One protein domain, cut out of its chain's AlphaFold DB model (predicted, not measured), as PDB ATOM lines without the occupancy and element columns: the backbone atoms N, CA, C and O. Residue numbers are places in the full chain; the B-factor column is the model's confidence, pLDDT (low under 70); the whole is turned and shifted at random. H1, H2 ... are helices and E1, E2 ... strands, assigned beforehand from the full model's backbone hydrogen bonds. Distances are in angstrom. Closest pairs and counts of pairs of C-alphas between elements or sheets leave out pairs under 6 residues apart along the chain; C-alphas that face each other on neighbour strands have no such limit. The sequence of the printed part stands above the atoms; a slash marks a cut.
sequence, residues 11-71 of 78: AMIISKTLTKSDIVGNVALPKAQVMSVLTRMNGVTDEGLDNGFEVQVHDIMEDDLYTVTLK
ATOM      1  N   ALA A  11     -43.708  16.220 -18.400       77.50
ATOM      2  CA  ALA A  11     -44.386  17.514 -18.405       77.50
ATOM      3  C   ALA A  11     -44.175  18.327 -17.111       77.50
ATOM      4  O   ALA A  11     -44.471  19.523 -17.107       77.50
ATOM      5  N   MET A  12     -43.664  17.694 -16.048       77.94
ATOM      6  CA  MET A  12     -43.303  18.285 -14.754       77.94
ATOM      7  C   MET A  12     -41.793  18.552 -14.601       77.94
ATOM      8  O   MET A  12     -41.350  18.959 -13.529       77.94
ATOM      9  N   ILE A  13     -40.994  18.359 -15.657       82.44
ATOM     10  CA  ILE A  13     -39.542  18.575 -15.627       82.44
ATOM     11  C   ILE A  13     -39.184  19.928 -16.254       82.44
ATOM     12  O   ILE A  13     -39.563  20.238 -17.385       82.44
ATOM     13  N   ILE A  14     -38.372  20.711 -15.539       87.31
ATOM     14  CA  ILE A  14     -37.688  21.894 -16.073       87.31
ATOM     15  C   ILE A  14     -36.195  21.582 -16.117       87.31
ATOM     16  O   ILE A  14     -35.581  21.280 -15.099       87.31
ATOM     17  N   SER A  15     -35.594  21.656 -17.300       90.12
ATOM     18  CA  SER A  15     -34.172  21.402 -17.514       90.12
ATOM     19  C   SER A  15     -33.487  22.645 -18.052       90.12
ATOM     20  O   SER A  15     -33.871  23.200 -19.083       90.12
ATOM     21  N   LYS A  16     -32.423  23.058 -17.369       90.50
ATOM     22  CA  LYS A  16     -31.616  24.212 -17.746       90.50
ATOM     23  C   LYS A  16     -30.138  23.932 -17.500       90.50
ATOM     24  O   LYS A  16     -29.762  23.509 -16.415       90.50
ATOM     25  N   THR A  17     -29.298  24.282 -18.469       93.94
ATOM     26  CA  THR A  17     -27.858  24.437 -18.237       93.94
ATOM     27  C   THR A  17     -27.602  25.767 -17.532       93.94
ATOM     28  O   THR A  17     -27.975  26.823 -18.051       93.94
ATOM     29  N   LEU A  18     -26.978  25.725 -16.354       91.69
ATOM     30  CA  LEU A  18     -26.665  26.926 -15.580       91.69
ATOM     31  C   LEU A  18     -25.622  27.796 -16.285       91.69
ATOM     32  O   LEU A  18     -24.654  27.309 -16.868       91.69
ATOM     33  N   THR A  19     -25.812  29.107 -16.186       92.94
ATOM     34  CA  THR A  19     -24.887  30.127 -16.686       92.94
ATOM     35  C   THR A  19     -24.286  30.921 -15.528       92.94
ATOM     36  O   THR A  19     -24.797  30.896 -14.410       92.94
ATOM     37  N   LYS A  20     -23.216  31.688 -15.779       92.12
ATOM     38  CA  LYS A  20     -22.578  32.519 -14.738       92.12
ATOM     39  C   LYS A  20     -23.554  33.487 -14.058       92.12
ATOM     40  O   LYS A  20     -23.428  33.711 -12.860       92.12
ATOM     41  N   SER A  21     -24.525  34.038 -14.791       89.50
ATOM     42  CA  SER A  21     -25.533  34.944 -14.221       89.50
ATOM     43  C   SER A  21     -26.504  34.243 -13.274       89.50
ATOM     44  O   SER A  21     -26.988  34.877 -12.344       89.50
ATOM     45  N   ASP A  22     -26.757  32.947 -13.474       89.81
ATOM     46  CA  ASP A  22     -27.646  32.169 -12.604       89.81
ATOM     47  C   ASP A  22     -27.006  31.869 -11.241       89.81
ATOM     48  O   ASP A  22     -27.714  31.652 -10.270       89.81
ATOM     49  N   ILE A  23     -25.670  31.855 -11.160       85.81
ATOM     50  CA  ILE A  23     -24.933  31.531  -9.926       85.81
ATOM     51  C   ILE A  23     -24.908  32.725  -8.961       85.81
ATOM     52  O   ILE A  23     -24.881  32.550  -7.748       85.81
ATOM     53  N   VAL A  24     -24.887  33.946  -9.499       86.06
ATOM     54  CA  VAL A  24     -24.764  35.188  -8.714       86.06
ATOM     55  C   VAL A  24     -26.134  35.826  -8.440       86.06
ATOM     56  O   VAL A  24     -26.245  36.741  -7.629       86.06
ATOM     57  N   GLY A  25     -27.188  35.361  -9.114       84.56
ATOM     58  CA  GLY A  25     -28.522  35.946  -9.042       84.56
ATOM     59  C   GLY A  25     -29.633  34.916  -9.209       84.56
ATOM     60  O   GLY A  25     -29.507  33.765  -8.809       84.56
ATOM     61  N   ASN A  26     -30.752  35.347  -9.789       89.31
ATOM     62  CA  ASN A  26     -31.898  34.470 -10.011       89.31
ATOM     63  C   ASN A  26     -31.645  33.518 -11.184       89.31
ATOM     64  O   ASN A  26     -31.120  33.928 -12.222       89.31
ATOM     65  N   VAL A  27     -32.130  32.283 -11.065       91.12
ATOM     66  CA  VAL A  27     -32.088  31.305 -12.155       91.12
ATOM     67  C   VAL A  27     -33.191  31.612 -13.174       91.12
ATOM     68  O   VAL A  27     -34.379  31.509 -12.876       91.12
ATOM     69  N   ALA A  28     -32.815  31.972 -14.403       91.38
ATOM     70  CA  ALA A  28     -33.793  32.266 -15.460       91.38
ATOM     71  C   ALA A  28     -34.313  30.986 -16.145       91.38
ATOM     72  O   ALA A  28     -33.626  30.411 -16.985       91.38
ATOM     73  N   LEU A  29     -35.513  30.515 -15.821       91.31
ATOM     74  CA  LEU A  29     -36.005  29.221 -16.314       91.31
ATOM     75  C   LEU A  29     -36.576  29.275 -17.754       91.31
ATOM     76  O   LEU A  29     -37.125  30.304 -18.161       91.31
ATOM     77  N   PRO A  30     -36.495  28.180 -18.541       91.19
ATOM     78  CA  PRO A  30     -37.098  28.107 -19.874       91.19
ATOM     79  C   PRO A  30     -38.625  28.253 -19.833       91.19
ATOM     80  O   PRO A  30     -39.329  27.395 -19.298       91.19
ATOM     81  N   LYS A  31     -39.153  29.309 -20.468       87.00
ATOM     82  CA  LYS A  31     -40.584  29.665 -20.413       87.00
ATOM     83  C   LYS A  31     -41.516  28.507 -20.785       87.00
ATOM     84  O   LYS A  31     -42.476  28.260 -20.071       87.00
ATOM     85  N   ALA A  32     -41.245  27.797 -21.882       87.50
ATOM     86  CA  ALA A  32     -42.117  26.717 -22.353       87.50
ATOM     87  C   ALA A  32     -42.254  25.570 -21.335       87.50
ATOM     88  O   ALA A  32     -43.356  25.078 -21.110       87.50
ATOM     89  N   GLN A  33     -41.150  25.184 -20.689       89.69
ATOM     90  CA  GLN A  33     -41.153  24.124 -19.679       89.69
ATOM     91  C   GLN A  33     -41.833  24.591 -18.395       89.69
ATOM     92  O   GLN A  33     -42.677  23.874 -17.872       89.69
ATOM     93  N   VAL A  34     -41.548  25.818 -17.940       88.06
ATOM     94  CA  VAL A  34     -42.245  26.412 -16.788       88.06
ATOM     95  C   VAL A  34     -43.754  26.395 -17.020       88.06
ATOM     96  O   VAL A  34     -44.482  25.869 -16.191       88.06
ATOM     97  N   MET A  35     -44.229  26.880 -18.172       85.00
ATOM     98  CA  MET A  35     -45.662  26.860 -18.488       85.00
ATOM     99  C   MET A  35     -46.238  25.440 -18.480       85.00
ATOM    100  O   MET A  35     -47.317  25.246 -17.930       85.00
ATOM    101  N   SER A  36     -45.521  24.451 -19.030       87.25
ATOM    102  CA  SER A  36     -45.935  23.039 -18.978       87.25
ATOM    103  C   SER A  36     -46.158  22.570 -17.539       87.25
ATOM    104  O   SER A  36     -47.232  22.053 -17.232       87.25
ATOM    105  N   VAL A  37     -45.204  22.826 -16.638       85.56
ATOM    106  CA  VAL A  37     -45.333  22.466 -15.218       85.56
ATOM    107  C   VAL A  37     -46.513  23.185 -14.570       85.56
ATOM    108  O   VAL A  37     -47.335  22.549 -13.912       85.56
ATOM    109  N   LEU A  38     -46.645  24.494 -14.792       84.19
ATOM    110  CA  LEU A  38     -47.704  25.297 -14.178       84.19
ATOM    111  C   LEU A  38     -49.107  24.832 -14.591       84.19
ATOM    112  O   LEU A  38     -50.004  24.863 -13.757       84.19
ATOM    113  N   THR A  39     -49.299  24.312 -15.812       84.81
ATOM    114  CA  THR A  39     -50.599  23.725 -16.212       84.81
ATOM    115  C   THR A  39     -51.006  22.495 -15.398       84.81
ATOM    116  O   THR A  39     -52.177  22.119 -15.401       84.81
ATOM    117  N   ARG A  40     -50.054  21.849 -14.717       84.00
ATOM    118  CA  ARG A  40     -50.285  20.673 -13.868       84.00
ATOM    119  C   ARG A  40     -50.352  21.015 -12.380       84.00
ATOM    120  O   ARG A  40     -50.730  20.158 -11.585       84.00
ATOM    121  N   MET A  41     -49.993  22.239 -11.994       80.56
ATOM    122  CA  MET A  41     -50.048  22.693 -10.608       80.56
ATOM    123  C   MET A  41     -51.418  23.298 -10.296       80.56
ATOM    124  O   MET A  41     -51.922  24.151 -11.022       80.56
ATOM    125  N   ASN A  42     -52.012  22.898  -9.173       79.25
ATOM    126  CA  ASN A  42     -53.241  23.519  -8.684       79.25
ATOM    127  C   ASN A  42     -52.926  24.848  -7.982       79.25
ATOM    128  O   ASN A  42     -51.960  24.939  -7.228       79.25
ATOM    129  N   GLY A  43     -53.772  25.859  -8.181       79.38
ATOM    130  CA  GLY A  43     -53.691  27.128  -7.445       79.38
ATOM    131  C   GLY A  43     -52.660  28.133  -7.966       79.38
ATOM    132  O   GLY A  43     -52.485  29.180  -7.349       79.38
ATOM    133  N   VAL A  44     -52.011  27.859  -9.100       82.19
ATOM    134  CA  VAL A  44     -51.187  28.854  -9.798       82.19
ATOM    135  C   VAL A  44     -52.101  29.839 -10.525       82.19
ATOM    136  O   VAL A  44     -52.941  29.439 -11.331       82.19
ATOM    137  N   THR A  45     -51.917  31.130 -10.265       83.06
ATOM    138  CA  THR A  45     -52.602  32.224 -10.964       83.06
ATOM    139  C   THR A  45     -51.579  33.149 -11.613       83.06
ATOM    140  O   THR A  45     -50.460  33.285 -11.113       83.06
ATOM    141  N   ASP A  46     -51.959  33.819 -12.703       81.56
ATOM    142  CA  ASP A  46     -51.090  34.805 -13.364       81.56
ATOM    143  C   ASP A  46     -50.665  35.921 -12.392       81.56
ATOM    144  O   ASP A  46     -49.500  36.305 -12.352       81.56
ATOM    145  N   GLU A  47     -51.584  36.373 -11.531       82.69
ATOM    146  CA  GLU A  47     -51.297  37.342 -10.465       82.69
ATOM    147  C   GLU A  47     -50.284  36.804  -9.440       82.69
ATOM    148  O   GLU A  47     -49.381  37.527  -9.014       82.69
ATOM    149  N   GLY A  48     -50.393  35.525  -9.069       81.44
ATOM    150  CA  GLY A  48     -49.428  34.864  -8.192       81.44
ATOM    151  C   GLY A  48     -48.036  34.794  -8.820       81.44
ATOM    152  O   GLY A  48     -47.041  35.026  -8.141       81.44
ATOM    153  N   LEU A  49     -47.944  34.549 -10.126       82.62
ATOM    154  CA  LEU A  49     -46.668  34.531 -10.848       82.62
ATOM    155  C   LEU A  49     -46.058  35.928 -11.016       82.62
ATOM    156  O   LEU A  49     -44.834  36.063 -11.015       82.62
ATOM    157  N   ASP A  50     -46.886  36.962 -11.149       85.19
ATOM    158  CA  ASP A  50     -46.431  38.350 -11.226       85.19
ATOM    159  C   ASP A  50     -45.906  38.864  -9.877       85.19
ATOM    160  O   ASP A  50     -44.889  39.562  -9.834       85.19
ATOM    161  N   ASN A  51     -46.570  38.499  -8.778       85.62
ATOM    162  CA  ASN A  51     -46.181  38.900  -7.422       85.62
ATOM    163  C   ASN A  51     -45.085  38.007  -6.819       85.62
ATOM    164  O   ASN A  51     -44.345  38.441  -5.935       85.62
ATOM    165  N   GLY A  52     -44.940  36.789  -7.335       86.44
ATOM    166  CA  GLY A  52     -44.068  35.754  -6.801       86.44
ATOM    167  C   GLY A  52     -44.872  34.662  -6.107       86.44
ATOM    168  O   GLY A  52     -45.589  34.908  -5.142       86.44
ATOM    169  N   PHE A  53     -44.719  33.443  -6.612       84.50
ATOM    170  CA  PHE A  53     -45.370  32.239  -6.128       84.50
ATOM    171  C   PHE A  53     -44.330  31.366  -5.423       84.50
ATOM    172  O   PHE A  53     -43.325  30.981  -6.027       84.50
ATOM    173  N   GLU A  54     -44.531  31.085  -4.138       88.12
ATOM    174  CA  GLU A  54     -43.634  30.212  -3.381       88.12
ATOM    175  C   GLU A  54     -43.866  28.751  -3.758       88.12
ATOM    176  O   GLU A  54     -44.994  28.257  -3.771       88.12
ATOM    177  N   VAL A  55     -42.777  28.051  -4.054       84.56
ATOM    178  CA  VAL A  55     -42.786  26.619  -4.339       84.56
ATOM    179  C   VAL A  55     -41.729  25.924  -3.506       84.56
ATOM    180  O   VAL A  55     -40.653  26.467  -3.243       84.56
ATOM    181  N   GLN A  56     -42.037  24.695  -3.112       85.25
ATOM    182  CA  GLN A  56     -41.066  23.813  -2.495       85.25
ATOM    183  C   GLN A  56     -40.381  22.991  -3.588       85.25
ATOM    184  O   GLN A  56     -41.045  22.358  -4.410       85.25
ATOM    185  N   VAL A  57     -39.055  23.023  -3.600       83.12
ATOM    186  CA  VAL A  57     -38.203  22.211  -4.464       83.12
ATOM    187  C   VAL A  57     -37.585  21.127  -3.603       83.12
ATOM    188  O   VAL A  57     -36.969  21.418  -2.581       83.12
ATOM    189  N   HIS A  58     -37.761  19.880  -4.019       80.94
ATOM    190  CA  HIS A  58     -37.136  18.732  -3.379       80.94
ATOM    191  C   HIS A  58     -35.875  18.350  -4.141       80.94
ATOM    192  O   HIS A  58     -35.925  18.106  -5.348       80.94
ATOM    193  N   ASP A  59     -34.750  18.319  -3.436       82.38
ATOM    194  CA  ASP A  59     -33.516  17.746  -3.942       82.38
ATOM    195  C   ASP A  59     -33.530  16.238  -3.713       82.38
ATOM    196  O   ASP A  59     -33.387  15.740  -2.599       82.38
ATOM    197  N   ILE A  60     -33.699  15.500  -4.804       77.56
ATOM    198  CA  ILE A  60     -33.776  14.040  -4.792       77.56
ATOM    199  C   ILE A  60     -32.441  13.353  -4.465       77.56
ATOM    200  O   ILE A  60     -32.440  12.151  -4.207       77.56
ATOM    201  N   MET A  61     -31.312  14.069  -4.534       80.44
ATOM    202  CA  MET A  61     -29.985  13.509  -4.263       80.44
ATOM    203  C   MET A  61     -29.639  13.579  -2.778       80.44
ATOM    204  O   MET A  61     -29.071  12.629  -2.242       80.44
ATOM    205  N   GLU A  62     -29.991  14.689  -2.129       85.00
ATOM    206  CA  GLU A  62     -29.669  14.952  -0.718       85.00
ATOM    207  C   GLU A  62     -30.882  14.798   0.220       85.00
ATOM    208  O   GLU A  62     -30.719  14.799   1.435       85.00
ATOM    209  N   ASP A  63     -32.080  14.575  -0.334       82.94
ATOM    210  CA  ASP A  63     -33.373  14.514   0.371       82.94
ATOM    211  C   ASP A  63     -33.744  15.819   1.106       82.94
ATOM    212  O   ASP A  63     -34.506  15.823   2.073       82.94
ATOM    213  N   ASP A  64     -33.235  16.946   0.605       88.06
ATOM    214  CA  ASP A  64     -33.434  18.276   1.180       88.06
ATOM    215  C   ASP A  64     -34.585  19.039   0.517       88.06
ATOM    216  O   ASP A  64     -34.866  18.912  -0.676       88.06
ATOM    217  N   LEU A  65     -35.251  19.894   1.297       87.62
ATOM    218  CA  LEU A  65     -36.354  20.733   0.827       87.62
ATOM    219  C   LEU A  65     -35.961  22.207   0.845       87.62
ATOM    220  O   LEU A  65     -35.692  22.793   1.894       87.62
ATOM    221  N   TYR A  66     -36.027  22.831  -0.323       87.94
ATOM    222  CA  TYR A  66     -35.753  24.244  -0.527       87.94
ATOM    223  C   TYR A  66     -37.056  24.986  -0.800       87.94
ATOM    224  O   TYR A  66     -37.903  24.514  -1.553       87.94
ATOM    225  N   THR A  67     -37.222  26.170  -0.216       91.00
ATOM    226  CA  THR A  67     -38.315  27.075  -0.599       91.00
ATOM    227  C   THR A  67     -37.760  28.116  -1.552       91.00
ATOM    228  O   THR A  67     -36.767  28.773  -1.242       91.00
ATOM    229  N   VAL A  68     -38.387  28.260  -2.715       89.56
ATOM    230  CA  VAL A  68     -37.984  29.240  -3.726       89.56
ATOM    231  C   VAL A  68     -39.191  30.038  -4.194       89.56
ATOM    232  O   VAL A  68     -40.316  29.544  -4.216       89.56
ATOM    233  N   THR A  69     -38.958  31.279  -4.609       90.19
ATOM    234  CA  THR A  69     -39.992  32.113  -5.224       90.19
ATOM    235  C   THR A  69     -39.879  32.035  -6.740       90.19
ATOM    236  O   THR A  69     -38.894  32.492  -7.326       90.19
ATOM    237  N   LEU A  70     -40.910  31.501  -7.389       88.75
ATOM    238  CA  LEU A  70     -41.068  31.553  -8.835       88.75
ATOM    239  C   LEU A  70     -41.802  32.838  -9.213       88.75
ATOM    240  O   LEU A  70     -42.898  33.097  -8.724       88.75
ATOM    241  N   LYS A  71     -41.224  33.642 -10.107       88.56
ATOM    242  CA  LYS A  71     -41.888  34.845 -10.617       88.56
ATOM    243  C   LYS A  71     -41.581  35.106 -12.079       88.56
ATOM    244  O   LYS A  71     -40.509  34.742 -12.570       88.56
TER     245      LYS A  71
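This is residues 11 to 71 of the 78 residues of the protein "(thale cress) hypothetical protein" of Arabidopsis thaliana (UniProt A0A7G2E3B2). A two-stranded hairpin, E1 and E2, forms one side of an open frame, with the short helix H3 at the end of the hairpin away from its turn. The rest of the printed part, residues 11 to 45, makes a loose loop with H1 and H2 in it, and no helix touches another; H1 and the hairpin's turn, residues 59 to 64, stick out. The 61 printed residues hold three named helices and then two named strands, in the order H1 H2 H3 E1 E2, a mixed class with an antiparallel sheet E1 - E2. The whole is only just compact, close to loose, with a radius of gyration of the C-alphas of 12.2 A, and spans 29 by 26 by 21 A.

Strand E1 is residues 53 to 59, 18.9 A long, and begins at C-alpha 53 at (-45.370, 32.239, -6.128). Strand E2 is residues 64 to 70, 18.3 A long, and ends at C-alpha 70 at (-41.068, 31.553, -8.835). Helix H3 is residues 46 to 51, 8.7 A long; H2 is residues 31 to 38, 10.4 A long; H1 is residues 20 to 24, 6.9 A long, from C-alpha 20 at (-22.578, 32.519, -14.738).

E1 and E2 are antiparallel neighbours and a hairpin, with 151 degrees between their directions; N 53 and O 70 are 2.8 A apart and N 66 and O 57 are 2.8 A apart, within hydrogen-bond range. The closest C-alphas of H3 and E2 are those of Leu 49 and Leu 70, 6.7 A apart. H2 is apart from E1 and from E2. H1 is apart from H2, H3, E1 and E2. Every O i to N i+4 pair is within hydrogen-bond range in H2 and H3, but 0 of 1 in H1, where 1 of 2 O i to N i+3 pairs is.

The two C-alphas farthest apart are those of Glu 47 and Glu 62, 32.6 A. The printed part has no cut. No link is long; H3 to E1 and E1 to E2 are tight. The mean pLDDT of the printed part is 86.0, and no printed residue is under 70.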